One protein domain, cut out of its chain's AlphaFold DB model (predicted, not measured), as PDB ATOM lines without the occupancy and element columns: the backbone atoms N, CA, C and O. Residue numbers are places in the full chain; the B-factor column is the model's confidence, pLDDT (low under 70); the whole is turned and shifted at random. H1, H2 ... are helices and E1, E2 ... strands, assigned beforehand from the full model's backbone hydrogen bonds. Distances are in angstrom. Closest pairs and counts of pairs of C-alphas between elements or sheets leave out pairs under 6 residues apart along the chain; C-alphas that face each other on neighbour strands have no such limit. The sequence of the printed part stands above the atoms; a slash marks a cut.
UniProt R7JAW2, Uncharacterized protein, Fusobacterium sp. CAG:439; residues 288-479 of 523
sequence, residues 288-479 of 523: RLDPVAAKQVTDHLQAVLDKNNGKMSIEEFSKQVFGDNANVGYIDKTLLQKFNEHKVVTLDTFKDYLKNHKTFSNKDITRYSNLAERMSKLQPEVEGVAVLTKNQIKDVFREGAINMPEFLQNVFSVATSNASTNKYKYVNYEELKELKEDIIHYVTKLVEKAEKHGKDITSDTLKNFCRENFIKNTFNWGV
ATOM      1  N   ARG A 288       0.834 -24.644 -24.640       94.12
ATOM      2  CA  ARG A 288       1.641 -23.444 -24.811       94.12
ATOM      3  C   ARG A 288       1.635 -23.069 -26.283       94.12
ATOM      4  O   ARG A 288       1.758 -23.944 -27.138       94.12
ATOM      5  N   LEU A 289       1.565 -21.769 -26.551       96.31
ATOM      6  CA  LEU A 289       1.620 -21.248 -27.906       96.31
ATOM      7  C   LEU A 289       2.916 -21.685 -28.602       96.31
ATOM      8  O   LEU A 289       4.024 -21.479 -28.082       96.31
ATOM      9  N   ASP A 290       2.779 -22.277 -29.788       94.69
ATOM     10  CA  ASP A 290       3.918 -22.819 -30.516       94.69
ATOM     11  C   ASP A 290       4.908 -21.709 -30.928       94.69
ATOM     12  O   ASP A 290       4.535 -20.539 -31.066       94.69
ATOM     13  N   PRO A 291       6.194 -22.031 -31.151       96.19
ATOM     14  CA  PRO A 291       7.204 -21.018 -31.441       96.19
ATOM     15  C   PRO A 291       6.986 -20.176 -32.697       96.19
ATOM     16  O   PRO A 291       7.558 -19.084 -32.783       96.19
ATOM     17  N   VAL A 292       6.255 -20.685 -33.690       96.94
ATOM     18  CA  VAL A 292       5.955 -19.964 -34.931       96.94
ATOM     19  C   VAL A 292       4.807 -18.998 -34.679       96.94
ATOM     20  O   VAL A 292       4.987 -17.800 -34.899       96.94
ATOM     21  N   ALA A 293       3.689 -19.473 -34.121       97.00
ATOM     22  CA  ALA A 293       2.568 -18.603 -33.770       97.00
ATOM     23  C   ALA A 293       2.974 -17.541 -32.737       97.00
ATOM     24  O   ALA A 293       2.632 -16.374 -32.896       97.00
ATOM     25  N   ALA A 294       3.796 -17.888 -31.743       97.62
ATOM     26  CA  ALA A 294       4.331 -16.920 -30.787       97.62
ATOM     27  C   ALA A 294       5.126 -15.809 -31.475       97.62
ATOM     28  O   ALA A 294       4.958 -14.647 -31.129       97.62
ATOM     29  N   LYS A 295       5.940 -16.132 -32.488       97.50
ATOM     30  CA  LYS A 295       6.665 -15.121 -33.269       97.50
ATOM     31  C   LYS A 295       5.704 -14.227 -34.060       97.50
ATOM     32  O   LYS A 295       5.888 -13.016 -34.039       97.50
ATOM     33  N   GLN A 296       4.658 -14.790 -34.673       97.06
ATOM     34  CA  GLN A 296       3.618 -14.012 -35.363       97.06
ATOM     35  C   GLN A 296       2.892 -13.054 -34.416       97.06
ATOM     36  O   GLN A 296       2.710 -11.886 -34.747       97.06
ATOM     37  N   VAL A 297       2.507 -13.538 -33.230       97.75
ATOM     38  CA  VAL A 297       1.890 -12.712 -32.186       97.75
ATOM     39  C   VAL A 297       2.851 -11.601 -31.777       97.75
ATOM     40  O   VAL A 297       2.474 -10.440 -31.832       97.75
ATOM     41  N   THR A 298       4.101 -11.920 -31.426       97.25
ATOM     42  CA  THR A 298       5.098 -10.914 -31.020       97.25
ATOM     43  C   THR A 298       5.321  -9.851 -32.095       97.25
ATOM     44  O   THR A 298       5.379  -8.673 -31.761       97.25
ATOM     45  N   ASP A 299       5.416 -10.237 -33.368       95.88
ATOM     46  CA  ASP A 299       5.618  -9.294 -34.477       95.88
ATOM     47  C   ASP A 299       4.403  -8.392 -34.688       95.88
ATOM     48  O   ASP A 299       4.542  -7.196 -34.941       95.88
ATOM     49  N   HIS A 300       3.202  -8.941 -34.511       96.50
ATOM     50  CA  HIS A 300       1.976  -8.153 -34.542       96.50
ATOM     51  C   HIS A 300       1.906  -7.161 -33.376       96.50
ATOM     52  O   HIS A 300       1.593  -5.993 -33.586       96.50
ATOM     53  N   LEU A 301       2.269  -7.584 -32.161       96.62
ATOM     54  CA  LEU A 301       2.349  -6.704 -30.989       96.62
ATOM     55  C   LEU A 301       3.444  -5.642 -31.144       96.62
ATOM     56  O   LEU A 301       3.266  -4.511 -30.702       96.62
ATOM     57  N   GLN A 302       4.552  -5.969 -31.810       95.81
ATOM     58  CA  GLN A 302       5.585  -4.992 -32.140       95.81
ATOM     59  C   GLN A 302       5.027  -3.897 -33.057       95.81
ATOM     60  O   GLN A 302       5.232  -2.721 -32.780       95.81
ATOM     61  N   ALA A 303       4.229  -4.253 -34.066       94.50
ATOM     62  CA  ALA A 303       3.558  -3.271 -34.921       94.50
ATOM     63  C   ALA A 303       2.528  -2.406 -34.161       94.50
ATOM     64  O   ALA A 303       2.235  -1.285 -34.585       94.50
ATOM     65  N   VAL A 304       1.974  -2.906 -33.047       94.75
ATOM     66  CA  VAL A 304       1.182  -2.094 -32.107       94.75
ATOM     67  C   VAL A 304       2.081  -1.073 -31.410       94.75
ATOM     68  O   VAL A 304       1.757   0.112 -31.423       94.75
ATOM     69  N   LEU A 305       3.225  -1.493 -30.861       94.50
ATOM     70  CA  LEU A 305       4.168  -0.585 -30.197       94.50
ATOM     71  C   LEU A 305       4.731   0.473 -31.148       94.50
ATOM     72  O   LEU A 305       4.778   1.642 -30.784       94.50
ATOM     73  N   ASP A 306       5.112   0.098 -32.370       92.94
ATOM     74  CA  ASP A 306       5.728   1.013 -33.344       92.94
ATOM     75  C   ASP A 306       4.800   2.182 -33.704       92.94
ATOM     76  O   ASP A 306       5.250   3.301 -33.937       92.94
ATOM     77  N   LYS A 307       3.482   1.949 -33.686       90.88
ATOM     78  CA  LYS A 307       2.464   2.993 -33.874       90.88
ATOM     79  C   LYS A 307       2.276   3.910 -32.667       90.88
ATOM     80  O   LYS A 307       1.652   4.956 -32.810       90.88
ATOM     81  N   ASN A 308       2.792   3.514 -31.511       89.94
ATOM     82  CA  ASN A 308       2.717   4.230 -30.243       89.94
ATOM     83  C   ASN A 308       4.134   4.567 -29.742       89.94
ATOM     84  O   ASN A 308       4.457   4.363 -28.577       89.94
ATOM     85  N   ASN A 309       5.014   5.043 -30.630       88.56
ATOM     86  CA  ASN A 309       6.378   5.489 -30.301       88.56
ATOM     87  C   ASN A 309       7.294   4.411 -29.676       88.56
ATOM     88  O   ASN A 309       8.252   4.733 -28.974       88.56
ATOM     89  N   GLY A 310       7.024   3.124 -29.921       89.19
ATOM     90  CA  GLY A 310       7.877   1.995 -29.524       89.19
ATOM     91  C   GLY A 310       7.772   1.571 -28.053       89.19
ATOM     92  O   GLY A 310       8.466   0.638 -27.634       89.19
ATOM     93  N   LYS A 311       6.911   2.225 -27.266       93.00
ATOM     94  CA  LYS A 311       6.740   1.976 -25.832       93.00
ATOM     95  C   LYS A 311       5.317   2.313 -25.401       93.00
ATOM     96  O   LYS A 311       4.799   3.356 -25.776       93.00
ATOM     97  N   MET A 312       4.709   1.465 -24.577       95.00
ATOM     98  CA  MET A 312       3.363   1.699 -24.045       95.00
ATOM     99  C   MET A 312       3.273   1.360 -22.561       95.00
ATOM    100  O   MET A 312       3.923   0.415 -22.101       95.00
ATOM    101  N   SER A 313       2.421   2.091 -21.839       94.62
ATOM    102  CA  SER A 313       1.994   1.666 -20.507       94.62
ATOM    103  C   SER A 313       1.223   0.345 -20.594       94.62
ATOM    104  O   SER A 313       0.675  -0.029 -21.636       94.62
ATOM    105  N   ILE A 314       1.183  -0.385 -19.484       93.94
ATOM    106  CA  ILE A 314       0.539  -1.699 -19.420       93.94
ATOM    107  C   ILE A 314      -0.968  -1.597 -19.706       93.94
ATOM    108  O   ILE A 314      -1.523  -2.430 -20.430       93.94
ATOM    109  N   GLU A 315      -1.623  -0.563 -19.180       93.00
ATOM    110  CA  GLU A 315      -3.062  -0.331 -19.326       93.00
ATOM    111  C   GLU A 315      -3.436   0.004 -20.775       93.00
ATOM    112  O   GLU A 315      -4.335  -0.619 -21.350       93.00
ATOM    113  N   GLU A 316      -2.709   0.935 -21.402       94.12
ATOM    114  CA  GLU A 316      -2.931   1.319 -22.800       94.12
ATOM    115  C   GLU A 316      -2.675   0.146 -23.745       94.12
ATOM    116  O   GLU A 316      -3.474  -0.112 -24.651       94.12
ATOM    117  N   PHE A 317      -1.587  -0.597 -23.515       95.62
ATOM    118  CA  PHE A 317      -1.264  -1.785 -24.297       95.62
ATOM    119  C   PHE A 317      -2.373  -2.828 -24.178       95.62
ATOM    120  O   PHE A 317      -2.874  -3.316 -25.192       95.62
ATOM    121  N   SER A 318      -2.808  -3.134 -22.954       94.94
ATOM    122  CA  SER A 318      -3.862  -4.119 -22.703       94.94
ATOM    123  C   SER A 318      -5.165  -3.730 -23.398       94.94
ATOM    124  O   SER A 318      -5.752  -4.553 -24.104       94.94
ATOM    125  N   LYS A 319      -5.579  -2.462 -23.291       94.25
ATOM    126  CA  LYS A 319      -6.782  -1.954 -23.959       94.25
ATOM    127  C   LYS A 319      -6.686  -2.069 -25.482       94.25
ATOM    128  O   LYS A 319      -7.630  -2.521 -26.126       94.25
ATOM    129  N   GLN A 320      -5.552  -1.696 -26.073       95.06
ATOM    130  CA  GLN A 320      -5.381  -1.738 -27.528       95.06
ATOM    131  C   GLN A 320      -5.273  -3.171 -28.068       95.06
ATOM    132  O   GLN A 320      -5.706  -3.463 -29.188       95.06
ATOM    133  N   VAL A 321      -4.691  -4.077 -27.286       96.25
ATOM    134  CA  VAL A 321      -4.404  -5.445 -27.719       96.25
ATOM    135  C   VAL A 321      -5.613  -6.351 -27.533       96.25
ATOM    136  O   VAL A 321      -5.983  -7.039 -28.485       96.25
ATOM    137  N   PHE A 322      -6.253  -6.328 -26.362       95.81
ATOM    138  CA  PHE A 322      -7.422  -7.164 -26.063       95.81
ATOM    139  C   PHE A 322      -8.740  -6.580 -26.582       95.81
ATOM    140  O   PHE A 322      -9.679  -7.344 -26.823       95.81
ATOM    141  N   GLY A 323      -8.800  -5.261 -26.788       94.62
ATOM    142  CA  GLY A 323     -10.029  -4.559 -27.142       94.62
ATOM    143  C   GLY A 323     -10.947  -4.342 -25.937       94.62
ATOM    144  O   GLY A 323     -10.521  -4.428 -24.784       94.62
ATOM    145  N   ASP A 324     -12.220  -4.058 -26.204       92.81
ATOM    146  CA  ASP A 324     -13.214  -3.758 -25.175       92.81
ATOM    147  C   ASP A 324     -14.156  -4.943 -24.935       92.81
ATOM    148  O   ASP A 324     -15.028  -5.274 -25.744       92.81
ATOM    149  N   ASN A 325     -13.999  -5.596 -23.786       89.88
ATOM    150  CA  ASN A 325     -14.831  -6.736 -23.428       89.88
ATOM    151  C   ASN A 325     -16.283  -6.352 -23.090       89.88
ATOM    152  O   ASN A 325     -17.156  -7.219 -23.178       89.88
ATOM    153  N   ALA A 326     -16.569  -5.090 -22.751       89.81
ATOM    154  CA  ALA A 326     -17.932  -4.635 -22.473       89.81
ATOM    155  C   ALA A 326     -18.830  -4.739 -23.718       89.81
ATOM    156  O   ALA A 326     -20.003  -5.105 -23.608       89.81
ATOM    157  N   ASN A 327     -18.261  -4.554 -24.913       90.94
ATOM    158  CA  ASN A 327     -18.983  -4.637 -26.188       90.94
ATOM    159  C   ASN A 327     -19.520  -6.043 -26.505       90.94
ATOM    160  O   ASN A 327     -20.409  -6.197 -27.340       90.94
ATOM    161  N   VAL A 328     -19.055  -7.092 -25.815       87.88
ATOM    162  CA  VAL A 328     -19.670  -8.430 -25.910       87.88
ATOM    163  C   VAL A 328     -21.139  -8.403 -25.470       87.88
ATOM    164  O   VAL A 328     -21.929  -9.226 -25.939       87.88
ATOM    165  N   GLY A 329     -21.518  -7.443 -24.621       86.31
ATOM    166  CA  GLY A 329     -22.897  -7.210 -24.195       86.31
ATOM    167  C   GLY A 329     -23.862  -6.873 -25.337       86.31
ATOM    168  O   GLY A 329     -25.067  -7.024 -25.162       86.31
ATOM    169  N   TYR A 330     -23.363  -6.503 -26.522       89.75
ATOM    170  CA  TYR A 330     -24.190  -6.292 -27.715       89.75
ATOM    171  C   TYR A 330     -24.754  -7.581 -28.330       89.75
ATOM    172  O   TYR A 330     -25.587  -7.518 -29.236       89.75
ATOM    173  N   ILE A 331     -24.319  -8.757 -27.868       91.44
ATOM    174  CA  ILE A 331     -24.931 -10.037 -28.240       91.44
ATOM    175  C   ILE A 331     -26.183 -10.241 -27.379       91.44
ATOM    176  O   ILE A 331     -26.139 -10.883 -26.327       91.44
ATOM    177  N   ASP A 332     -27.295  -9.675 -27.835       91.81
ATOM    178  CA  ASP A 332     -28.586  -9.723 -27.154       91.81
ATOM    179  C   ASP A 332     -29.369 -11.026 -27.436       91.81
ATOM    180  O   ASP A 332     -28.934 -11.914 -28.178       91.81
ATOM    181  N   LYS A 333     -30.561 -11.161 -26.839       92.19
ATOM    182  CA  LYS A 333     -31.440 -12.323 -27.072       92.19
ATOM    183  C   LYS A 333     -31.858 -12.450 -28.541       92.19
ATOM    184  O   LYS A 333     -31.966 -13.573 -29.032       92.19
ATOM    185  N   THR A 334     -32.059 -11.327 -29.230       92.44
ATOM    186  CA  THR A 334     -32.468 -11.273 -30.640       92.44
ATOM    187  C   THR A 334     -31.417 -11.913 -31.541       92.44
ATOM    188  O   THR A 334     -31.740 -12.740 -32.392       92.44
ATOM    189  N   LEU A 335     -30.144 -11.576 -31.335       93.62
ATOM    190  CA  LEU A 335     -29.039 -12.168 -32.075       93.62
ATOM    191  C   LEU A 335     -28.811 -13.626 -31.673       93.62
ATOM    192  O   LEU A 335     -28.534 -14.458 -32.534       93.62
ATOM    193  N   LEU A 336     -28.955 -13.961 -30.387       93.50
ATOM    194  CA  LEU A 336     -28.796 -15.340 -29.913       93.50
ATOM    195  C   LEU A 336     -29.756 -16.321 -30.600       93.50
ATOM    196  O   LEU A 336     -29.351 -17.445 -30.882       93.50
ATOM    197  N   GLN A 337     -30.980 -15.888 -30.914       94.56
ATOM    198  CA  GLN A 337     -31.981 -16.689 -31.630       94.56
ATOM    199  C   GLN A 337     -31.658 -16.912 -33.118       94.56
ATOM    200  O   GLN A 337     -32.226 -17.810 -33.730       94.56
ATOM    201  N   LYS A 338     -30.759 -16.117 -33.714       94.81
ATOM    202  CA  LYS A 338     -30.370 -16.233 -35.134       94.81
ATOM    203  C   LYS A 338     -29.267 -17.262 -35.379       94.81
ATOM    204  O   LYS A 338     -29.001 -17.603 -36.528       94.81
ATOM    205  N   PHE A 339     -28.603 -17.734 -34.326       94.75
ATOM    206  CA  PHE A 339     -27.613 -18.793 -34.454       94.75
ATOM    207  C   PHE A 339     -28.289 -20.152 -34.619       94.75
ATOM    208  O   PHE A 339     -29.252 -20.468 -33.925       94.75
ATOM    209  N   ASN A 340     -27.726 -20.984 -35.488       92.56
ATOM    210  CA  ASN A 340     -28.112 -22.386 -35.582       92.56
ATOM    211  C   ASN A 340     -27.592 -23.207 -34.381       92.56
ATOM    212  O   ASN A 340     -26.871 -22.708 -33.511       92.56
ATOM    213  N   GLU A 341     -27.903 -24.503 -34.373       90.00
ATOM    214  CA  GLU A 341     -27.448 -25.469 -33.358       90.00
ATOM    215  C   GLU A 341     -25.919 -25.512 -33.171       90.00
ATOM    216  O   GLU A 341     -25.421 -25.798 -32.081       90.00
ATOM    217  N   HIS A 342     -25.157 -25.135 -34.200       88.69
ATOM    218  CA  HIS A 342     -23.698 -25.073 -34.173       88.69
ATOM    219  C   HIS A 342     -23.136 -23.700 -33.780       88.69
ATOM    220  O   HIS A 342     -21.923 -23.493 -33.844       88.69
ATOM    221  N   LYS A 343     -23.978 -22.757 -33.341       93.56
ATOM    222  CA  LYS A 343     -23.578 -21.385 -32.979       93.56
ATOM    223  C   LYS A 343     -22.985 -20.611 -34.167       93.56
ATOM    224  O   LYS A 343     -22.064 -19.806 -33.984       93.56
ATOM    225  N   VAL A 344     -23.531 -20.843 -35.361       94.38
ATOM    226  CA  VAL A 344     -23.163 -20.185 -36.626       94.38
ATOM    227  C   VAL A 344     -24.351 -19.393 -37.180       94.38
ATOM    228  O   VAL A 344     -25.503 -19.791 -37.012       94.38
ATOM    229  N   VAL A 345     -24.065 -18.258 -37.817       96.62
ATOM    230  CA  VAL A 345     -25.031 -17.393 -38.513       96.62
ATOM    231  C   VAL A 345     -24.451 -16.961 -39.863       96.62
ATOM    232  O   VAL A 345     -23.230 -16.930 -40.025       96.62
ATOM    233  N   THR A 346     -25.292 -16.636 -40.847       97.00
ATOM    234  CA  THR A 346     -24.816 -16.086 -42.128       97.00
ATOM    235  C   THR A 346     -24.381 -14.628 -41.971       97.00
ATOM    236  O   THR A 346     -24.875 -13.904 -41.099       97.00
ATOM    237  N   LEU A 347     -23.458 -14.181 -42.826       97.25
ATOM    238  CA  LEU A 347     -22.988 -12.796 -42.832       97.25
ATOM    239  C   LEU A 347     -24.144 -11.815 -43.073       97.25
ATOM    240  O   LEU A 347     -24.237 -10.810 -42.373       97.25
ATOM    241  N   ASP A 348     -25.043 -12.133 -44.004       97.06
ATOM    242  CA  ASP A 348     -26.187 -11.280 -44.339       97.06
ATOM    243  C   ASP A 348     -27.155 -11.150 -43.164       97.06
ATOM    244  O   ASP A 348     -27.504 -10.040 -42.769       97.06
ATOM    245  N   THR A 349     -27.487 -12.263 -42.501       96.94
ATOM    246  CA  THR A 349     -28.345 -12.235 -41.306       96.94
ATOM    247  C   THR A 349     -27.722 -11.419 -40.169       96.94
ATOM    248  O   THR A 349     -28.442 -10.742 -39.429       96.94
ATOM    249  N   PHE A 350     -26.393 -11.444 -40.024       97.56
ATOM    250  CA  PHE A 350     -25.701 -10.599 -39.052       97.56
ATOM    251  C   PHE A 350     -25.696  -9.118 -39.463       97.56
ATOM    252  O   PHE A 350     -25.992  -8.260 -38.630       97.56
ATOM    253  N   LYS A 351     -25.427  -8.795 -40.734       97.00
ATOM    254  CA  LYS A 351     -25.489  -7.417 -41.256       97.00
ATOM    255  C   LYS A 351     -26.895  -6.824 -41.107       97.00
ATOM    256  O   LYS A 351     -27.032  -5.666 -40.717       97.00
ATOM    257  N   ASP A 352     -27.935  -7.619 -41.335       96.38
ATOM    258  CA  ASP A 352     -29.323  -7.201 -41.132       96.38
ATOM    259  C   ASP A 352     -29.658  -6.998 -39.654       96.38
ATOM    260  O   ASP A 352     -30.381  -6.064 -39.311       96.38
ATOM    261  N   TYR A 353     -29.103  -7.817 -38.753       95.56
ATOM    262  CA  TYR A 353     -29.202  -7.555 -37.316       95.56
ATOM    263  C   TYR A 353     -28.582  -6.200 -36.951       95.56
ATOM    264  O   TYR A 353     -29.228  -5.416 -36.259       95.56
ATOM    265  N   LEU A 354     -27.378  -5.892 -37.452       95.50
ATOM    266  CA  LEU A 354     -26.706  -4.619 -37.171       95.50
ATOM    267  C   LEU A 354     -27.545  -3.418 -37.629       95.50
ATOM    268  O   LEU A 354     -27.705  -2.470 -36.865       95.50
ATOM    269  N   LYS A 355     -28.108  -3.470 -38.844       93.94
ATOM    270  CA  LYS A 355     -28.942  -2.391 -39.408       93.94
ATOM    271  C   LYS A 355     -30.206  -2.116 -38.596       93.94
ATOM    272  O   LYS A 355     -30.639  -0.974 -38.517       93.94
ATOM    273  N   ASN A 356     -30.796  -3.159 -38.017       90.62
ATOM    274  CA  ASN A 356     -32.054  -3.073 -37.275       90.62
ATOM    275  C   ASN A 356     -31.849  -2.901 -35.758       90.62
ATOM    276  O   ASN A 356     -32.817  -2.915 -34.994       90.62
ATOM    277  N   HIS A 357     -30.604  -2.769 -35.297       89.12
ATOM    278  CA  HIS A 357     -30.303  -2.634 -33.879       89.12
ATOM    279  C   HIS A 357     -30.634  -1.223 -33.373       89.12
ATOM    280  O   HIS A 357     -30.202  -0.225 -33.944       89.12
ATOM    281  N   LYS A 358     -31.356  -1.130 -32.249       85.25
ATOM    282  CA  LYS A 358     -31.929   0.136 -31.745       85.25
ATOM    283  C   LYS A 358     -30.900   1.197 -31.344       85.25
ATOM    284  O   LYS A 358     -31.246   2.369 -31.274       85.25
ATOM    285  N   THR A 359     -29.672   0.794 -31.021       85.69
ATOM    286  CA  THR A 359     -28.659   1.685 -30.429       85.69
ATOM    287  C   THR A 359     -27.434   1.914 -31.308       85.69
ATOM    288  O   THR A 359     -26.567   2.694 -30.922       85.69
ATOM    289  N   PHE A 360     -27.316   1.244 -32.458       92.06
ATOM    290  CA  PHE A 360     -26.137   1.406 -33.308       92.06
ATOM    291  C   PHE A 360     -26.281   2.612 -34.227       92.06
ATOM    292  O   PHE A 360     -27.269   2.761 -34.939       92.06
ATOM    293  N   SER A 361     -25.258   3.465 -34.235       92.75
ATOM    294  CA  SER A 361     -25.172   4.556 -35.200       92.75
ATOM    295  C   SER A 361     -24.815   4.024 -36.594       92.75
ATOM    296  O   SER A 361     -24.238   2.946 -36.737       92.75
ATOM    297  N   ASN A 362     -25.045   4.820 -37.644       92.19
ATOM    298  CA  ASN A 362     -24.596   4.473 -39.004       92.19
ATOM    299  C   ASN A 362     -23.080   4.198 -39.081       92.19
ATOM    300  O   ASN A 362     -22.634   3.363 -39.876       92.19
ATOM    301  N   LYS A 363     -22.280   4.868 -38.234       93.69
ATOM    302  CA  LYS A 363     -20.835   4.624 -38.125       93.69
ATOM    303  C   LYS A 363     -20.548   3.246 -37.528       93.69
ATOM    304  O   LYS A 363     -19.708   2.530 -38.067       93.69
ATOM    305  N   ASP A 364     -21.269   2.854 -36.479       93.25
ATOM    306  CA  ASP A 364     -21.130   1.532 -35.853       93.25
ATOM    307  C   ASP A 364     -21.552   0.413 -36.799       93.25
ATOM    308  O   ASP A 364     -20.821  -0.562 -36.959       93.25
ATOM    309  N   ILE A 365     -22.680   0.586 -37.494       94.62
ATOM    310  CA  ILE A 365     -23.174  -0.378 -38.484       94.62
ATOM    311  C   ILE A 365     -22.121  -0.596 -39.571       94.62
ATOM    312  O   ILE A 365     -21.783  -1.740 -39.875       94.62
ATOM    313  N   THR A 366     -21.564   0.484 -40.127       96.25
ATOM    314  CA  THR A 366     -20.521   0.404 -41.164       96.25
ATOM    315  C   THR A 366     -19.259  -0.271 -40.626       96.25
ATOM    316  O   THR A 366     -18.721  -1.186 -41.251       96.25
ATOM    317  N   ARG A 367     -18.801   0.136 -39.437       95.19
ATOM    318  CA  ARG A 367     -17.609  -0.408 -38.776       95.19
ATOM    319  C   ARG A 367     -17.731  -1.910 -38.517       95.19
ATOM    320  O   ARG A 367     -16.869  -2.671 -38.961       95.19
ATOM    321  N   TYR A 368     -18.806  -2.346 -37.862       96.62
ATOM    322  CA  TYR A 368     -19.029  -3.753 -37.534       96.62
ATOM    323  C   TYR A 368     -19.341  -4.597 -38.769       96.62
ATOM    324  O   TYR A 368     -18.858  -5.722 -38.850       96.62
ATOM    325  N   SER A 369     -20.047  -4.060 -39.770       96.94
ATOM    326  CA  SER A 369     -20.284  -4.774 -41.035       96.94
ATOM    327  C   SER A 369     -18.979  -5.041 -41.789       96.94
ATOM    328  O   SER A 369     -18.756  -6.163 -42.246       96.94
ATOM    329  N   ASN A 370     -18.085  -4.049 -41.863       96.75
ATOM    330  CA  ASN A 370     -16.776  -4.192 -42.509       96.75
ATOM    331  C   ASN A 370     -15.849  -5.149 -41.744       96.75
ATOM    332  O   ASN A 370     -15.059  -5.879 -42.345       96.75
ATOM    333  N   LEU A 371     -15.905  -5.150 -40.410       96.81
ATOM    334  CA  LEU A 371     -15.178  -6.123 -39.590       96.81
ATOM    335  C   LEU A 371     -15.730  -7.537 -39.780       96.81
ATOM    336  O   LEU A 371     -14.950  -8.459 -39.995       96.81
ATOM    337  N   ALA A 372     -17.051  -7.702 -39.764       97.50
ATOM    338  CA  ALA A 372     -17.729  -8.982 -39.941       97.50
ATOM    339  C   ALA A 372     -17.440  -9.614 -41.303       97.50
ATOM    340  O   ALA A 372     -17.163 -10.807 -41.387       97.50
ATOM    341  N   GLU A 373     -17.428  -8.814 -42.368       97.62
ATOM    342  CA  GLU A 373     -17.093  -9.298 -43.704       97.62
ATOM    343  C   GLU A 373     -15.665  -9.841 -43.769       97.62
ATOM    344  O   GLU A 373     -15.437 -10.943 -44.262       97.62
ATOM    345  N   ARG A 374     -14.698  -9.121 -43.199       96.88
ATOM    346  CA  ARG A 374     -13.308  -9.592 -43.131       96.88
ATOM    347  C   ARG A 374     -13.162 -10.808 -42.217       96.88
ATOM    348  O   ARG A 374     -12.429 -11.731 -42.553       96.88
ATOM    349  N   MET A 375     -13.902 -10.847 -41.109       96.56
ATOM    350  CA  MET A 375     -13.928 -11.979 -40.181       96.56
ATOM    351  C   MET A 375     -14.507 -13.247 -40.821       96.56
ATOM    352  O   MET A 375     -14.039 -14.347 -40.537       96.56
ATOM    353  N   SER A 376     -15.481 -13.107 -41.724       96.00
ATOM    354  CA  SER A 376     -16.076 -14.245 -42.435       96.00
ATOM    355  C   SER A 376     -15.077 -14.962 -43.353       96.00
ATOM    356  O   SER A 376     -15.219 -16.155 -43.592       96.00
ATOM    357  N   LYS A 377     -14.005 -14.272 -43.779       95.19
ATOM    358  CA  LYS A 377     -12.927 -14.813 -44.630       95.19
ATOM    359  C   LYS A 377     -11.897 -15.659 -43.869       95.19
ATOM    360  O   LYS A 377     -10.961 -16.176 -44.479       95.19
ATOM    361  N   LEU A 378     -12.045 -15.820 -42.548       94.38
ATOM    362  CA  LEU A 378     -11.234 -16.755 -41.751       94.38
ATOM    363  C   LEU A 378     -11.530 -18.231 -42.070       94.38
ATOM    364  O   LEU A 378     -10.764 -19.121 -41.690       94.38
ATOM    365  N   GLN A 379     -12.635 -18.480 -42.765       93.38
ATOM    366  CA  GLN A 379     -13.062 -19.773 -43.268       93.38
ATOM    367  C   GLN A 379     -13.538 -19.619 -44.715       93.38
ATOM    368  O   GLN A 379     -13.877 -18.512 -45.139       93.38
ATOM    369  N   PRO A 380     -13.598 -20.720 -45.475       93.19
ATOM    370  CA  PRO A 380     -14.282 -20.729 -46.753       93.19
ATOM    371  C   PRO A 380     -15.787 -20.522 -46.572       93.19
ATOM    372  O   PRO A 380     -16.364 -20.881 -45.547       93.19
ATOM    373  N   GLU A 381     -16.421 -20.008 -47.617       94.75
ATOM    374  CA  GLU A 381     -17.874 -20.007 -47.743       94.75
ATOM    375  C   GLU A 381     -18.415 -21.443 -47.787       94.75
ATOM    376  O   GLU A 381     -17.734 -22.374 -48.234       94.75
ATOM    377  N   VAL A 382     -19.652 -21.614 -47.327       92.69
ATOM    378  CA  VAL A 382     -20.391 -22.874 -47.425       92.69
ATOM    379  C   VAL A 382     -21.407 -22.715 -48.543       92.69
ATOM    380  O   VAL A 382     -22.323 -21.909 -48.418       92.69
ATOM    381  N   GLU A 383     -21.214 -23.437 -49.645       90.50
ATOM    382  CA  GLU A 383     -22.063 -23.350 -50.845       90.50
ATOM    383  C   GLU A 383     -22.199 -21.903 -51.369       90.50
ATOM    384  O   GLU A 383     -23.264 -21.470 -51.794       90.50
ATOM    385  N   GLY A 384     -21.109 -21.128 -51.296       90.56
ATOM    386  CA  GLY A 384     -21.083 -19.716 -51.703       90.56
ATOM    387  C   GLY A 384     -21.681 -18.740 -50.682       90.56
ATOM    388  O   GLY A 384     -21.812 -17.554 -50.973       90.56
ATOM    389  N   VAL A 385     -22.055 -19.209 -49.487       93.94
ATOM    390  CA  VAL A 385     -22.596 -18.367 -48.413       93.94
ATOM    391  C   VAL A 385     -21.540 -18.117 -47.339       93.94
ATOM    392  O   VAL A 385     -21.012 -19.045 -46.717       93.94
ATOM    393  N   ALA A 386     -21.257 -16.839 -47.083       96.50
ATOM    394  CA  ALA A 386     -20.378 -16.411 -46.003       96.50
ATOM    395  C   ALA A 386     -21.052 -16.589 -44.634       96.50
ATOM    396  O   ALA A 386     -22.213 -16.223 -44.423       96.50
ATOM    397  N   VAL A 387     -20.300 -17.121 -43.675       95.56
ATOM    398  CA  VAL A 387     -20.793 -17.482 -42.338       95.56
ATOM    399  C   VAL A 387     -19.871 -16.963 -41.244       95.56
ATOM    400  O   VAL A 387     -18.690 -16.711 -41.479       95.56
ATOM    401  N   LEU A 388     -20.414 -16.805 -40.037       96.19
ATOM    402  CA  LEU A 388     -19.715 -16.337 -38.842       96.19
ATOM    403  C   LEU A 388     -20.072 -17.199 -37.633       96.19
ATOM    404  O   LEU A 388     -21.240 -17.522 -37.405       96.19
ATOM    405  N   THR A 389     -19.079 -17.519 -36.805       95.44
ATOM    406  CA  THR A 389     -19.333 -18.129 -35.493       95.44
ATOM    407  C   THR A 389     -19.692 -17.081 -34.447       95.44
ATOM    408  O   THR A 389     -19.317 -15.908 -34.530       95.44
ATOM    409  N   LYS A 390     -20.335 -17.527 -33.365       95.00
ATOM    410  CA  LYS A 390     -20.556 -16.687 -32.183       95.00
ATOM    411  C   LYS A 390     -19.263 -16.069 -31.634       95.00
ATOM    412  O   LYS A 390     -19.294 -14.936 -31.169       95.00
ATOM    413  N   ASN A 391     -18.136 -16.786 -31.666       94.12
ATOM    414  CA  ASN A 391     -16.863 -16.239 -31.183       94.12
ATOM    415  C   ASN A 391     -16.322 -15.157 -32.121       94.12
ATOM    416  O   ASN A 391     -15.918 -14.109 -31.641       94.12
ATOM    417  N   GLN A 392     -16.426 -15.351 -33.433       96.00
ATOM    418  CA  GLN A 392     -16.059 -14.327 -34.412       96.00
ATOM    419  C   GLN A 392     -16.883 -13.051 -34.251       96.00
ATOM    420  O   GLN A 392     -16.345 -11.955 -34.345       96.00
ATOM    421  N   ILE A 393     -18.171 -13.171 -33.930       96.75
ATOM    422  CA  ILE A 393     -19.011 -12.008 -33.616       96.75
ATOM    423  C   ILE A 393     -18.565 -11.320 -32.317       96.75
ATOM    424  O   ILE A 393     -18.516 -10.092 -32.271       96.75
ATOM    425  N   LYS A 394     -18.176 -12.073 -31.275       96.06
ATOM    426  CA  LYS A 394     -17.563 -11.467 -30.076       96.06
ATOM    427  C   LYS A 394     -16.314 -10.675 -30.440       96.06
ATOM    428  O   LYS A 394     -16.109  -9.599 -29.898       96.06
ATOM    429  N   ASP A 395     -15.503 -11.198 -31.348       96.38
ATOM    430  CA  ASP A 395     -14.265 -10.559 -31.792       96.38
ATOM    431  C   ASP A 395     -14.528  -9.294 -32.614       96.38
ATOM    432  O   ASP A 395     -13.827  -8.300 -32.442       96.38
ATOM    433  N   VAL A 396     -15.578  -9.299 -33.446       97.06
ATOM    434  CA  VAL A 396     -16.060  -8.107 -34.164       97.06
ATOM    435  C   VAL A 396     -16.444  -6.997 -33.186       97.06
ATOM    436  O   VAL A 396     -16.078  -5.849 -33.415       97.06
ATOM    437  N   PHE A 397     -17.148  -7.321 -32.098       96.19
ATOM    438  CA  PHE A 397     -17.562  -6.322 -31.109       96.19
ATOM    439  C   PHE A 397     -16.431  -5.877 -30.176       96.19
ATOM    440  O   PHE A 397     -16.338  -4.692 -29.857       96.19
ATOM    441  N   ARG A 398     -15.576  -6.811 -29.741       94.81
ATOM    442  CA  ARG A 398     -14.425  -6.514 -28.877       94.81
ATOM    443  C   ARG A 398     -13.399  -5.637 -29.570       94.81
ATOM    444  O   ARG A 398     -12.787  -4.801 -28.912       94.81
ATOM    445  N   GLU A 399     -13.206  -5.841 -30.872       94.06
ATOM    446  CA  GLU A 399     -12.077  -5.275 -31.609       94.06
ATOM    447  C   GLU A 399     -10.747  -5.630 -30.906       94.06
ATOM    448  O   GLU A 399     -10.653  -6.643 -30.214       94.06
ATOM    449  N   GLY A 400      -9.695  -4.835 -31.093       94.94
ATOM    450  CA  GLY A 400      -8.378  -5.085 -30.503       94.94
ATOM    451  C   GLY A 400      -7.425  -5.834 -31.431       94.94
ATOM    452  O   GLY A 400      -7.826  -6.521 -32.377       94.94
ATOM    453  N   ALA A 401      -6.126  -5.673 -31.178       95.88
ATOM    454  CA  ALA A 401      -5.079  -6.151 -32.076       95.88
ATOM    455  C   ALA A 401      -5.135  -7.672 -32.307       95.88
ATOM    456  O   ALA A 401      -5.046  -8.104 -33.456       95.88
ATOM    457  N   ILE A 402      -5.333  -8.489 -31.265       96.56
ATOM    458  CA  ILE A 402      -5.363  -9.962 -31.411       96.56
ATOM    459  C   ILE A 402      -6.673 -10.499 -31.997       96.56
ATOM    460  O   ILE A 402      -6.758 -11.675 -32.344       96.56
ATOM    461  N   ASN A 403      -7.692  -9.648 -32.112       96.38
ATOM    462  CA  ASN A 403      -8.975  -9.983 -32.721       96.38
ATOM    463  C   ASN A 403      -9.062  -9.500 -34.173       96.38
ATOM    464  O   ASN A 403     -10.094  -9.683 -34.809       96.38
ATOM    465  N   MET A 404      -8.000  -8.900 -34.722       95.81
ATOM    466  CA  MET A 404      -7.982  -8.457 -36.114       95.81
ATOM    467  C   MET A 404      -8.115  -9.646 -37.086       95.81
ATOM    468  O   MET A 404      -7.312 -10.581 -36.998       95.81
ATOM    469  N   PRO A 405      -9.050  -9.599 -38.059       96.06
ATOM    470  CA  PRO A 405      -9.234 -10.675 -39.032       96.06
ATOM    471  C   PRO A 405      -7.957 -11.027 -39.796       96.06
ATOM    472  O   PRO A 405      -7.609 -12.194 -39.904       96.06
ATOM    473  N   GLU A 406      -7.207 -10.035 -40.276       95.25
ATOM    474  CA  GLU A 406      -5.999 -10.269 -41.076       95.25
ATOM    475  C   GLU A 406      -4.891 -10.940 -40.256       95.25
ATOM    476  O   GLU A 406      -4.152 -11.787 -40.757       95.25
ATOM    477  N   PHE A 407      -4.803 -10.593 -38.971       96.75
ATOM    478  CA  PHE A 407      -3.865 -11.211 -38.039       96.75
ATOM    479  C   PHE A 407      -4.232 -12.674 -37.777       96.75
ATOM    480  O   PHE A 407      -3.393 -13.561 -37.939       96.75
ATOM    481  N   LEU A 408      -5.497 -12.937 -37.437       97.06
ATOM    482  CA  LEU A 408      -5.991 -14.294 -37.207       97.06
ATOM    483  C   LEU A 408      -5.864 -15.154 -38.467       97.06
ATOM    484  O   LEU A 408      -5.422 -16.297 -38.381       97.06
ATOM    485  N   GLN A 409      -6.165 -14.597 -39.644       95.62
ATOM    486  CA  GLN A 409      -6.001 -15.288 -40.919       95.62
ATOM    487  C   GLN A 409      -4.542 -15.674 -41.153       95.62
ATOM    488  O   GLN A 409      -4.281 -16.808 -41.549       95.62
ATOM    489  N   ASN A 410      -3.593 -14.775 -40.881       95.44
ATOM    490  CA  ASN A 410      -2.165 -15.057 -41.016       95.44
ATOM    491  C   ASN A 410      -1.714 -16.190 -40.078       95.44
ATOM    492  O   ASN A 410      -1.010 -17.109 -40.501       95.44
ATOM    493  N   VAL A 411      -2.150 -16.167 -38.816       96.38
ATOM    494  CA  VAL A 411      -1.816 -17.223 -37.847       96.38
ATOM    495  C   VAL A 411      -2.452 -18.557 -38.245       96.38
ATOM    496  O   VAL A 411      -1.751 -19.565 -38.326       96.38
ATOM    497  N   PHE A 412      -3.746 -18.580 -38.571       95.81
ATOM    498  CA  PHE A 412      -4.457 -19.806 -38.953       95.81
ATOM    499  C   PHE A 412      -3.933 -20.404 -40.258       95.81
ATOM    500  O   PHE A 412      -3.756 -21.620 -40.353       95.81
ATOM    501  N   SER A 413      -3.606 -19.566 -41.241       94.00
ATOM    502  CA  SER A 413      -3.045 -20.019 -42.517       94.00
ATOM    503  C   SER A 413      -1.669 -20.652 -42.310       94.00
ATOM    504  O   SER A 413      -1.406 -21.742 -42.814       94.00
ATOM    505  N   VAL A 414      -0.806 -20.052 -41.486       93.88
ATOM    506  CA  VAL A 414       0.496 -20.646 -41.150       93.88
ATOM    507  C   VAL A 414       0.339 -21.909 -40.302       93.88
ATOM    508  O   VAL A 414       1.071 -22.874 -40.528       93.88
ATOM    509  N   ALA A 415      -0.598 -21.944 -39.351       92.38
ATOM    510  CA  ALA A 415      -0.874 -23.106 -38.498       92.38
ATOM    511  C   ALA A 415      -1.347 -24.324 -39.310       92.38
ATOM    512  O   ALA A 415      -0.905 -25.446 -39.067       92.38
ATOM    513  N   THR A 416      -2.165 -24.082 -40.333       91.62
ATOM    514  CA  THR A 416      -2.830 -25.122 -41.133       91.62
ATOM    515  C   THR A 416      -2.205 -25.339 -42.510       91.62
ATOM    516  O   THR A 416      -2.740 -26.088 -43.320       91.62
ATOM    517  N   SER A 417      -1.080 -24.681 -42.810       89.69
ATOM    518  CA  SER A 417      -0.464 -24.689 -44.148       89.69
ATOM    519  C   SER A 417      -1.454 -24.298 -45.260       89.69
ATOM    520  O   SER A 417      -1.518 -24.937 -46.306       89.69
ATOM    521  N   ASN A 418      -2.228 -23.238 -45.016       91.06
ATOM    522  CA  ASN A 418      -3.296 -22.689 -45.859       91.06
ATOM    523  C   ASN A 418      -4.545 -23.572 -46.016       91.06
ATOM    524  O   ASN A 418      -5.447 -23.216 -46.774       91.06
ATOM    525  N   ALA A 419      -4.662 -24.688 -45.291       90.88
ATOM    526  CA  ALA A 419      -5.886 -25.488 -45.326       90.88
ATOM    527  C   ALA A 419      -7.096 -24.723 -44.755       90.88
ATOM    528  O   ALA A 419      -8.213 -24.931 -45.215       90.88
ATOM    529  N   SER A 420      -6.887 -23.783 -43.821       91.50
ATOM    530  CA  SER A 420      -7.966 -22.999 -43.196       91.50
ATOM    531  C   SER A 420      -8.771 -22.136 -44.166       91.50
ATOM    532  O   SER A 420      -9.907 -21.795 -43.845       91.50
ATOM    533  N   THR A 421      -8.199 -21.771 -45.316       90.31
ATOM    534  CA  THR A 421      -8.839 -20.948 -46.357       90.31
ATOM    535  C   THR A 421      -9.208 -21.753 -47.605       90.31
ATOM    536  O   THR A 421      -9.830 -21.220 -48.522       90.31
ATOM    537  N   ASN A 422      -8.867 -23.042 -47.656       93.38
ATOM    538  CA  ASN A 422      -9.186 -23.902 -48.787       93.38
ATOM    539  C   ASN A 422     -10.585 -24.514 -48.617       93.38
ATOM    540  O   ASN A 422     -10.834 -25.288 -47.696       93.38
ATOM    541  N   LYS A 423     -11.491 -24.217 -49.556       93.81
ATOM    542  CA  LYS A 423     -12.884 -24.692 -49.540       93.81
ATOM    543  C   LYS A 423     -13.059 -26.207 -49.612       93.81
ATOM    544  O   LYS A 423     -14.143 -26.677 -49.284       93.81
ATOM    545  N   TYR A 424     -12.033 -26.949 -50.022       93.88
ATOM    546  CA  TYR A 424     -12.041 -28.409 -50.105       93.88
ATOM    547  C   TYR A 424     -11.246 -29.081 -48.985       93.88
ATOM    548  O   TYR A 424     -11.164 -30.307 -48.969       93.88
ATOM    549  N   LYS A 425     -10.686 -28.323 -48.037       92.50
ATOM    550  CA  LYS A 425      -9.938 -28.889 -46.912       92.50
ATOM    551  C   LYS A 425     -10.662 -28.708 -45.594       92.50
ATOM    552  O   LYS A 425     -11.255 -27.667 -45.320       92.50
ATOM    553  N   TYR A 426     -10.613 -29.753 -44.784       90.69
ATOM    554  CA  TYR A 426     -11.137 -29.741 -43.440       90.69
ATOM    555  C   TYR A 426     -10.056 -29.262 -42.474       90.69
ATOM    556  O   TYR A 426      -8.919 -29.730 -42.487       90.69
ATOM    557  N   VAL A 427     -10.442 -28.334 -41.608       90.50
ATOM    558  CA  VAL A 427      -9.667 -27.928 -40.440       90.50
ATOM    559  C   VAL A 427     -10.636 -27.888 -39.280       90.50
ATOM    560  O   VAL A 427     -11.643 -27.184 -39.351       90.50
ATOM    561  N   ASN A 428     -10.326 -28.613 -38.211       88.56
ATOM    562  CA  ASN A 428     -11.165 -28.631 -37.026       88.56
ATOM    563  C   ASN A 428     -11.275 -27.219 -36.433       88.56
ATOM    564  O   ASN A 428     -10.277 -26.614 -36.033       88.56
ATOM    565  N   TYR A 429     -12.491 -26.671 -36.385       89.94
ATOM    566  CA  TYR A 429     -12.712 -25.349 -35.809       89.94
ATOM    567  C   TYR A 429     -12.292 -25.258 -34.333       89.94
ATOM    568  O   TYR A 429     -11.814 -24.203 -33.913       89.94
ATOM    569  N   GLU A 430     -12.420 -26.340 -33.560       89.44
ATOM    570  CA  GLU A 430     -12.031 -26.336 -32.146       89.44
ATOM    571  C   GLU A 430     -10.514 -26.161 -31.983       89.44
ATOM    572  O   GLU A 430     -10.093 -25.384 -31.137       89.44
ATOM    573  N   GLU A 431      -9.693 -26.743 -32.863       90.50
ATOM    574  CA  GLU A 431      -8.232 -26.545 -32.843       90.50
ATOM    575  C   GLU A 431      -7.843 -25.085 -33.120       90.50
ATOM    576  O   GLU A 431      -6.951 -24.532 -32.479       90.50
ATOM    577  N   LEU A 432      -8.538 -24.413 -34.047       93.44
ATOM    578  CA  LEU A 432      -8.308 -22.986 -34.312       93.44
ATOM    579  C   LEU A 432      -8.758 -22.105 -33.143       93.44
ATOM    580  O   LEU A 432      -8.150 -21.066 -32.868       93.44
ATOM    581  N   LYS A 433      -9.826 -22.511 -32.456       93.06
ATOM    582  CA  LYS A 433     -10.303 -21.844 -31.247       93.06
ATOM    583  C   LYS A 433      -9.301 -22.014 -30.103       93.06
ATOM    584  O   LYS A 433      -8.950 -21.010 -29.488       93.06
ATOM    585  N   GLU A 434      -8.800 -23.222 -29.864       93.31
ATOM    586  CA  GLU A 434      -7.751 -23.497 -28.875       93.31
ATOM    587  C   GLU A 434      -6.476 -22.700 -29.179       93.31
ATOM    588  O   GLU A 434      -5.926 -22.060 -28.283       93.31
ATOM    589  N   LEU A 435      -6.059 -22.629 -30.450       95.69
ATOM    590  CA  LEU A 435      -4.928 -21.799 -30.871       95.69
ATOM    591  C   LEU A 435      -5.153 -20.320 -30.534       95.69
ATOM    592  O   LEU A 435      -4.254 -19.647 -30.030       95.69
ATOM    593  N   LYS A 436      -6.361 -19.798 -30.763       96.12
ATOM    594  CA  LYS A 436      -6.701 -18.431 -30.361       96.12
ATOM    595  C   LYS A 436      -6.671 -18.249 -28.838       96.12
ATOM    596  O   LYS A 436      -6.209 -17.214 -28.357       96.12
ATOM    597  N   GLU A 437      -7.135 -19.224 -28.069       95.56
ATOM    598  CA  GLU A 437      -7.052 -19.190 -26.605       95.56
ATOM    599  C   GLU A 437      -5.600 -19.253 -26.103       95.56
ATOM    600  O   GLU A 437      -5.269 -18.633 -25.089       95.56
ATOM    601  N   ASP A 438      -4.716 -19.966 -26.800       96.12
ATOM    602  CA  ASP A 438      -3.274 -19.959 -26.536       96.12
ATOM    603  C   ASP A 438      -2.647 -18.590 -26.860       96.12
ATOM    604  O   ASP A 438      -1.804 -18.120 -26.094       96.12
ATOM    605  N   ILE A 439      -3.092 -17.903 -27.925       98.00
ATOM    606  CA  ILE A 439      -2.681 -16.516 -28.225       98.00
ATOM    607  C   ILE A 439      -3.083 -15.578 -27.088       98.00
ATOM    608  O   ILE A 439      -2.240 -14.839 -26.584       98.00
ATOM    609  N   ILE A 440      -4.352 -15.611 -26.668       96.50
ATOM    610  CA  ILE A 440      -4.854 -14.760 -25.578       96.50
ATOM    611  C   ILE A 440      -4.020 -14.997 -24.319       96.50
ATOM    612  O   ILE A 440      -3.508 -14.045 -23.742       96.50
ATOM    613  N   HIS A 441      -3.814 -16.260 -23.943       96.25
ATOM    614  CA  HIS A 441      -3.032 -16.611 -22.761       96.25
ATOM    615  C   HIS A 441      -1.569 -16.163 -22.853       96.25
ATOM    616  O   HIS A 441      -1.029 -15.644 -21.878       96.25
ATOM    617  N   TYR A 442      -0.938 -16.318 -24.019       97.56
ATOM    618  CA  TYR A 442       0.420 -15.839 -24.265       97.56
ATOM    619  C   TYR A 442       0.530 -14.328 -24.025       97.56
ATOM    620  O   TYR A 442       1.436 -13.880 -23.324       97.56
ATOM    621  N   VAL A 443      -0.418 -13.543 -24.547       97.50
ATOM    622  CA  VAL A 443      -0.447 -12.089 -24.326       97.50
ATOM    623  C   VAL A 443      -0.750 -11.752 -22.867       97.50
ATOM    624  O   VAL A 443      -0.081 -10.894 -22.299       97.50
ATOM    625  N   THR A 444      -1.692 -12.441 -22.222       96.38
ATOM    626  CA  THR A 444      -1.995 -12.229 -20.797       96.38
ATOM    627  C   THR A 444      -0.761 -12.468 -19.929       96.38
ATOM    628  O   THR A 444      -0.435 -11.636 -19.091       96.38
ATOM    629  N   LYS A 445      -0.005 -13.543 -20.177       95.25
ATOM    630  CA  LYS A 445       1.238 -13.832 -19.447       95.25
ATOM    631  C   LYS A 445       2.331 -12.798 -19.695       95.25
ATOM    632  O   LYS A 445       3.108 -12.510 -18.784       95.25
ATOM    633  N   LEU A 446       2.392 -12.235 -20.900       96.12
ATOM    634  CA  LEU A 446       3.289 -11.126 -21.211       96.12
ATOM    635  C   LEU A 446       2.954  -9.901 -20.354       96.12
ATOM    636  O   LEU A 446       3.855  -9.335 -19.734       96.12
ATOM    637  N   VAL A 447       1.672  -9.532 -20.290       95.81
ATOM    638  CA  VAL A 447       1.169  -8.408 -19.485       95.81
ATOM    639  C   VAL A 447       1.427  -8.637 -17.994       95.81
ATOM    640  O   VAL A 447       2.116  -7.828 -17.379       95.81
ATOM    641  N   GLU A 448       1.011  -9.779 -17.439       94.25
ATOM    642  CA  GLU A 448       1.239 -10.136 -16.026       94.25
ATOM    643  C   GLU A 448       2.729 -10.077 -15.643       94.25
ATOM    644  O   GLU A 448       3.101  -9.703 -14.529       94.25
ATOM    645  N   LYS A 449       3.618 -10.483 -16.558       92.81
ATOM    646  CA  LYS A 449       5.063 -10.434 -16.322       92.81
ATOM    647  C   LYS A 449       5.590  -9.001 -16.342       92.81
ATOM    648  O   LYS A 449       6.449  -8.676 -15.524       92.81
ATOM    649  N   ALA A 450       5.097  -8.154 -17.244       92.75
ATOM    650  CA  ALA A 450       5.448  -6.736 -17.277       92.75
ATOM    651  C   ALA A 450       4.996  -6.015 -15.993       92.75
ATOM    652  O   ALA A 450       5.794  -5.289 -15.395       92.75
ATOM    653  N   GLU A 451       3.783  -6.312 -15.508       92.19
ATOM    654  CA  GLU A 451       3.221  -5.785 -14.252       92.19
ATOM    655  C   GLU A 451       4.097  -6.119 -13.048       92.19
ATOM    656  O   GLU A 451       4.489  -5.229 -12.296       92.19
ATOM    657  N   LYS A 452       4.492  -7.390 -12.899       90.56
ATOM    658  CA  LYS A 452       5.354  -7.840 -11.791       90.56
ATOM    659  C   LYS A 452       6.711  -7.143 -11.743       90.56
ATOM    660  O   LYS A 452       7.321  -7.071 -10.681       90.56
ATOM    661  N   HIS A 453       7.203  -6.672 -12.883       86.56
ATOM    662  CA  HIS A 453       8.471  -5.956 -12.965       86.56
ATOM    663  C   HIS A 453       8.306  -4.432 -12.928       86.56
ATOM    664  O   HIS A 453       9.324  -3.742 -12.938       86.56
ATOM    665  N   GLY A 454       7.072  -3.912 -12.890       80.38
ATOM    666  CA  GLY A 454       6.780  -2.477 -12.907       80.38
ATOM    667  C   GLY A 454       7.317  -1.774 -14.155       80.38
ATOM    668  O   GLY A 454       7.738  -0.621 -14.076       80.38
ATOM    669  N   LYS A 455       7.396  -2.484 -15.290       82.50
ATOM    670  CA  LYS A 455       7.993  -1.972 -16.529       82.50
ATOM    671  C   LYS A 455       6.940  -1.804 -17.606       82.50
ATOM    672  O   LYS A 455       6.154  -2.710 -17.864       82.50
ATOM    673  N   ASP A 456       7.033  -0.682 -18.303       91.25
ATOM    674  CA  ASP A 456       6.328  -0.469 -19.557       91.25
ATOM    675  C   ASP A 456       6.677  -1.549 -20.587       91.25
ATOM    676  O   ASP A 456       7.752  -2.169 -20.571       91.25
ATOM    677  N   ILE A 457       5.764  -1.751 -21.528       93.50
ATOM    678  CA  ILE A 457       5.934  -2.738 -22.583       93.50
ATOM    679  C   ILE A 457       6.742  -2.095 -23.712       93.50
ATOM    680  O   ILE A 457       6.313  -1.134 -24.349       93.50
ATOM    681  N   THR A 458       7.935  -2.642 -23.945       94.75
ATOM    682  CA  THR A 458       8.879  -2.221 -24.987       94.75
ATOM    683  C   THR A 458       9.181  -3.375 -25.941       94.75
ATOM    684  O   THR A 458       8.876  -4.539 -25.655       94.75
ATOM    685  N   SER A 459       9.864  -3.078 -27.050       95.00
ATOM    686  CA  SER A 459      10.403  -4.101 -27.955       95.00
ATOM    687  C   SER A 459      11.220  -5.179 -27.249       95.00
ATOM    688  O   SER A 459      11.135  -6.351 -27.617       95.00
ATOM    689  N   ASP A 460      12.011  -4.812 -26.243       94.31
ATOM    690  CA  ASP A 460      12.854  -5.775 -25.535       94.31
ATOM    691  C   ASP A 460      12.022  -6.688 -24.638       94.31
ATOM    692  O   ASP A 460      12.278  -7.894 -24.592       94.31
ATOM    693  N   THR A 461      10.969  -6.162 -24.003       94.88
ATOM    694  CA  THR A 461       9.984  -6.974 -23.273       94.88
ATOM    695  C   THR A 461       9.359  -8.021 -24.201       94.88
ATOM    696  O   THR A 461       9.367  -9.213 -23.878       94.88
ATOM    697  N   LEU A 462       8.909  -7.609 -25.392       96.50
ATOM    698  CA  LEU A 462       8.329  -8.507 -26.399       96.50
ATOM    699  C   LEU A 462       9.331  -9.573 -26.883       96.50
ATOM    700  O   LEU A 462       9.022 -10.770 -26.901       96.50
ATOM    701  N   LYS A 463      10.551  -9.163 -27.256       95.94
ATOM    702  CA  LYS A 463      11.605 -10.061 -27.762       95.94
ATOM    703  C   LYS A 463      12.034 -11.086 -26.717       95.94
ATOM    704  O   LYS A 463      12.147 -12.273 -27.041       95.94
ATOM    705  N   ASN A 464      12.246 -10.652 -25.477       96.00
ATOM    706  CA  ASN A 464      12.652 -11.532 -24.383       96.00
ATOM    707  C   ASN A 464      11.567 -12.565 -24.074       96.00
ATOM    708  O   ASN A 464      11.876 -13.751 -23.957       96.00
ATOM    709  N   PHE A 465      10.298 -12.152 -24.048       96.62
ATOM    710  CA  PHE A 465       9.181 -13.069 -23.824       96.62
ATOM    711  C   PHE A 465       9.014 -14.083 -24.973       96.62
ATOM    712  O   PHE A 465       8.822 -15.279 -24.746       96.62
ATOM    713  N   CYS A 466       9.182 -13.653 -26.228       97.88
ATOM    714  CA  CYS A 466       9.192 -14.548 -27.392       97.88
ATOM    715  C   CYS A 466      10.351 -15.559 -27.368       97.88
ATOM    716  O   CYS A 466      10.193 -16.713 -27.790       97.88
ATOM    717  N   ARG A 467      11.529 -15.136 -26.893       97.56
ATOM    718  CA  ARG A 467      12.704 -16.002 -26.729       97.56
ATOM    719  C   ARG A 467      12.481 -17.031 -25.626       97.56
ATOM    720  O   ARG A 467      12.753 -18.206 -25.854       97.56
ATOM    721  N   GLU A 468      11.960 -16.616 -24.479       96.44
ATOM    722  CA  GLU A 468      11.625 -17.521 -23.377       96.44
ATOM    723  C   GLU A 468      10.616 -18.586 -23.818       96.44
ATOM    724  O   GLU A 468      10.870 -19.776 -23.640       96.44
ATOM    725  N   ASN A 469       9.529 -18.185 -24.488       97.19
ATOM    726  CA  ASN A 469       8.536 -19.130 -25.006       97.19
ATOM    727  C   ASN A 469       9.151 -20.155 -25.971       97.19
ATOM    728  O   ASN A 469       8.789 -21.331 -25.946       97.19
ATOM    729  N   PHE A 470      10.095 -19.728 -26.815       97.44
ATOM    730  CA  PHE A 470      10.821 -20.639 -27.700       97.44
ATOM    731  C   PHE A 470      11.702 -21.624 -26.928       97.44
ATOM    732  O   PHE A 470      11.663 -22.818 -27.225       97.44
ATOM    733  N   ILE A 471      12.467 -21.151 -25.939       97.00
ATOM    734  CA  ILE A 471      13.348 -22.001 -25.127       97.00
ATOM    735  C   ILE A 471      12.527 -23.055 -24.387       97.00
ATOM    736  O   ILE A 471      12.845 -24.237 -24.487       97.00
ATOM    737  N   LYS A 472      11.439 -22.658 -23.720       96.38
ATOM    738  CA  LYS A 472      10.619 -23.608 -22.964       96.38
ATOM    739  C   LYS A 472       9.904 -24.620 -23.874       96.38
ATOM    740  O   LYS A 472       9.889 -25.806 -23.574       96.38
ATOM    741  N   ASN A 473       9.397 -24.201 -25.043       96.50
ATOM    742  CA  ASN A 473       8.883 -25.143 -26.053       96.50
ATOM    743  C   ASN A 473       9.966 -26.130 -26.522       96.50
ATOM    744  O   ASN A 473       9.702 -27.322 -26.646       96.50
ATOM    745  N   THR A 474      11.179 -25.636 -26.785       96.06
ATOM    746  CA  THR A 474      12.310 -26.470 -27.220       96.06
ATOM    747  C   THR A 474      12.670 -27.494 -26.151       96.06
ATOM    748  O   THR A 474      12.858 -28.663 -26.471       96.06
ATOM    749  N   PHE A 475      12.725 -27.069 -24.888       96.56
ATOM    750  CA  PHE A 475      12.996 -27.946 -23.758       96.56
ATOM    751  C   PHE A 475      11.904 -29.013 -23.606       96.56
ATOM    752  O   PHE A 475      12.215 -30.201 -23.641       96.56
ATOM    753  N   ASN A 476      10.629 -28.622 -23.548       96.81
ATOM    754  CA  ASN A 476       9.530 -29.556 -23.282       96.81
ATOM    755  C   ASN A 476       9.359 -30.601 -24.391       96.81
ATOM    756  O   ASN A 476       9.258 -31.799 -24.113       96.81
ATOM    757  N   TRP A 477       9.399 -30.171 -25.655       95.50
ATOM    758  CA  TRP A 477       9.375 -31.094 -26.790       95.50
ATOM    759  C   TRP A 477      10.666 -31.906 -26.912       95.50
ATOM    760  O   TRP A 477      10.606 -33.083 -27.262       95.50
ATOM    761  N   GLY A 478      11.820 -31.320 -26.584       94.81
ATOM    762  CA  GLY A 478      13.117 -31.997 -26.595       94.81
ATOM    763  C   GLY A 478      13.216 -33.122 -25.563       94.81
ATOM    764  O   GLY A 478      13.698 -34.204 -25.889       94.81
ATOM    765  N   VAL A 479      12.694 -32.917 -24.350       96.44
ATOM    766  CA  VAL A 479      12.618 -33.959 -23.311       96.44
ATOM    767  C   VAL A 479      11.691 -35.091 -23.756       96.44
ATOM    768  O   VAL A 479      12.063 -36.262 -23.665       96.44
TER     769      VAL A 479
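What this domain is: This is residues 288 to 479 of the 523 residues of an uncharacterized protein of Fusobacterium sp. CAG:439 (UniProt R7JAW2). Five helices, H5, H6, H8, H1 and H10, stand with nearly aligned lines in a curved row, in which H6 and H8 meet over only short parts. On one side of this row the long H9 crosses H1 and reaches H10, with H2 alongside it, and H7 crosses H6, with H3 on H7. A tiny antiparallel sheet, E1 - E2, joins the ends of H5, H6 and H7, and H4 is near H5. The 192 printed residues run H1 H2 H3 H4 E1 H5 H6 E2 H7 H8 H9 H10, mostly helix, in a compact whole with a radius of gyration of the C-alphas of 17.9 A and spans of 47 by 38 by 25 A.

How they stand to each other: H1 is residues 291 to 306, H2 314 to 322, H3 325 to 330 and H4 333 to 336. E1, residues 344 to 346, and E2, residues 387 to 389, are antiparallel, with N 345 and O 388 2.9 A apart, within hydrogen-bond range. H5, residues 347 to 355, and H6, residues 362 to 376, form a helical hairpin at a shallow tilt of 14 degrees; their closest C-alphas, Leu 354 and Ile 365, are 5.7 A apart. H4 is close to H5 but not clearly touching, with C-alphas 335 and 353 7.0 A apart. H7, residues 390 to 398, touches H6 at a steep tilt of 43 degrees, closest at C-alphas 371 and 396, 5.8 A. H3 touches H7, closest at C-alphas 327 and 397, 5.4 A. H8, residues 405 to 416, touches H6 with residues 405 to 406 alone, closest at C-alphas 405 and 375, 5.0 A. H8 touches H1 at a shallow tilt of 19 degrees, opposite ways, closest at C-alphas 411 and 293, 6.1 A. H9, residues 429 to 452, touches H1 at a steep tilt of 55 degrees, closest at C-alphas 439 and 297, 7.1 A, and H2 at a shallow tilt of 7 degrees, closest at C-alphas 447 and 314, 6.7 A. H10, residues 459 to 479, touches H1 at a shallow tilt of 5 degrees, opposite ways, closest at C-alphas 470 and 291, 5.2 A. H9 and H10 only just touch, with 3 pairs of C-alphas within 8 A, closest at 446 and 465, 6.7 A. Every O i to N i+4 pair is within hydrogen-bond range in H1, H2 and H5 to H10; H3 has 0 of 2 but 3 of 3 O i to N i+3 pairs, and H4 is too short.

Where its parts are: H1 begins at C-alpha 291 (7.204, -21.018, -31.441) and is 22.2 A long; H6 is 20.9 A, H9 34.8 A and H10 30.3 A, ending at C-alpha 479 (12.618, -33.959, -23.311).

The domain as a whole: The C-alphas farthest apart, Lys 358 and Val 479, are 56.7 A apart. The printed part has no cut; its long link is H8 to H9, residues 417 to 428. No printed residue is under 70 in pLDDT.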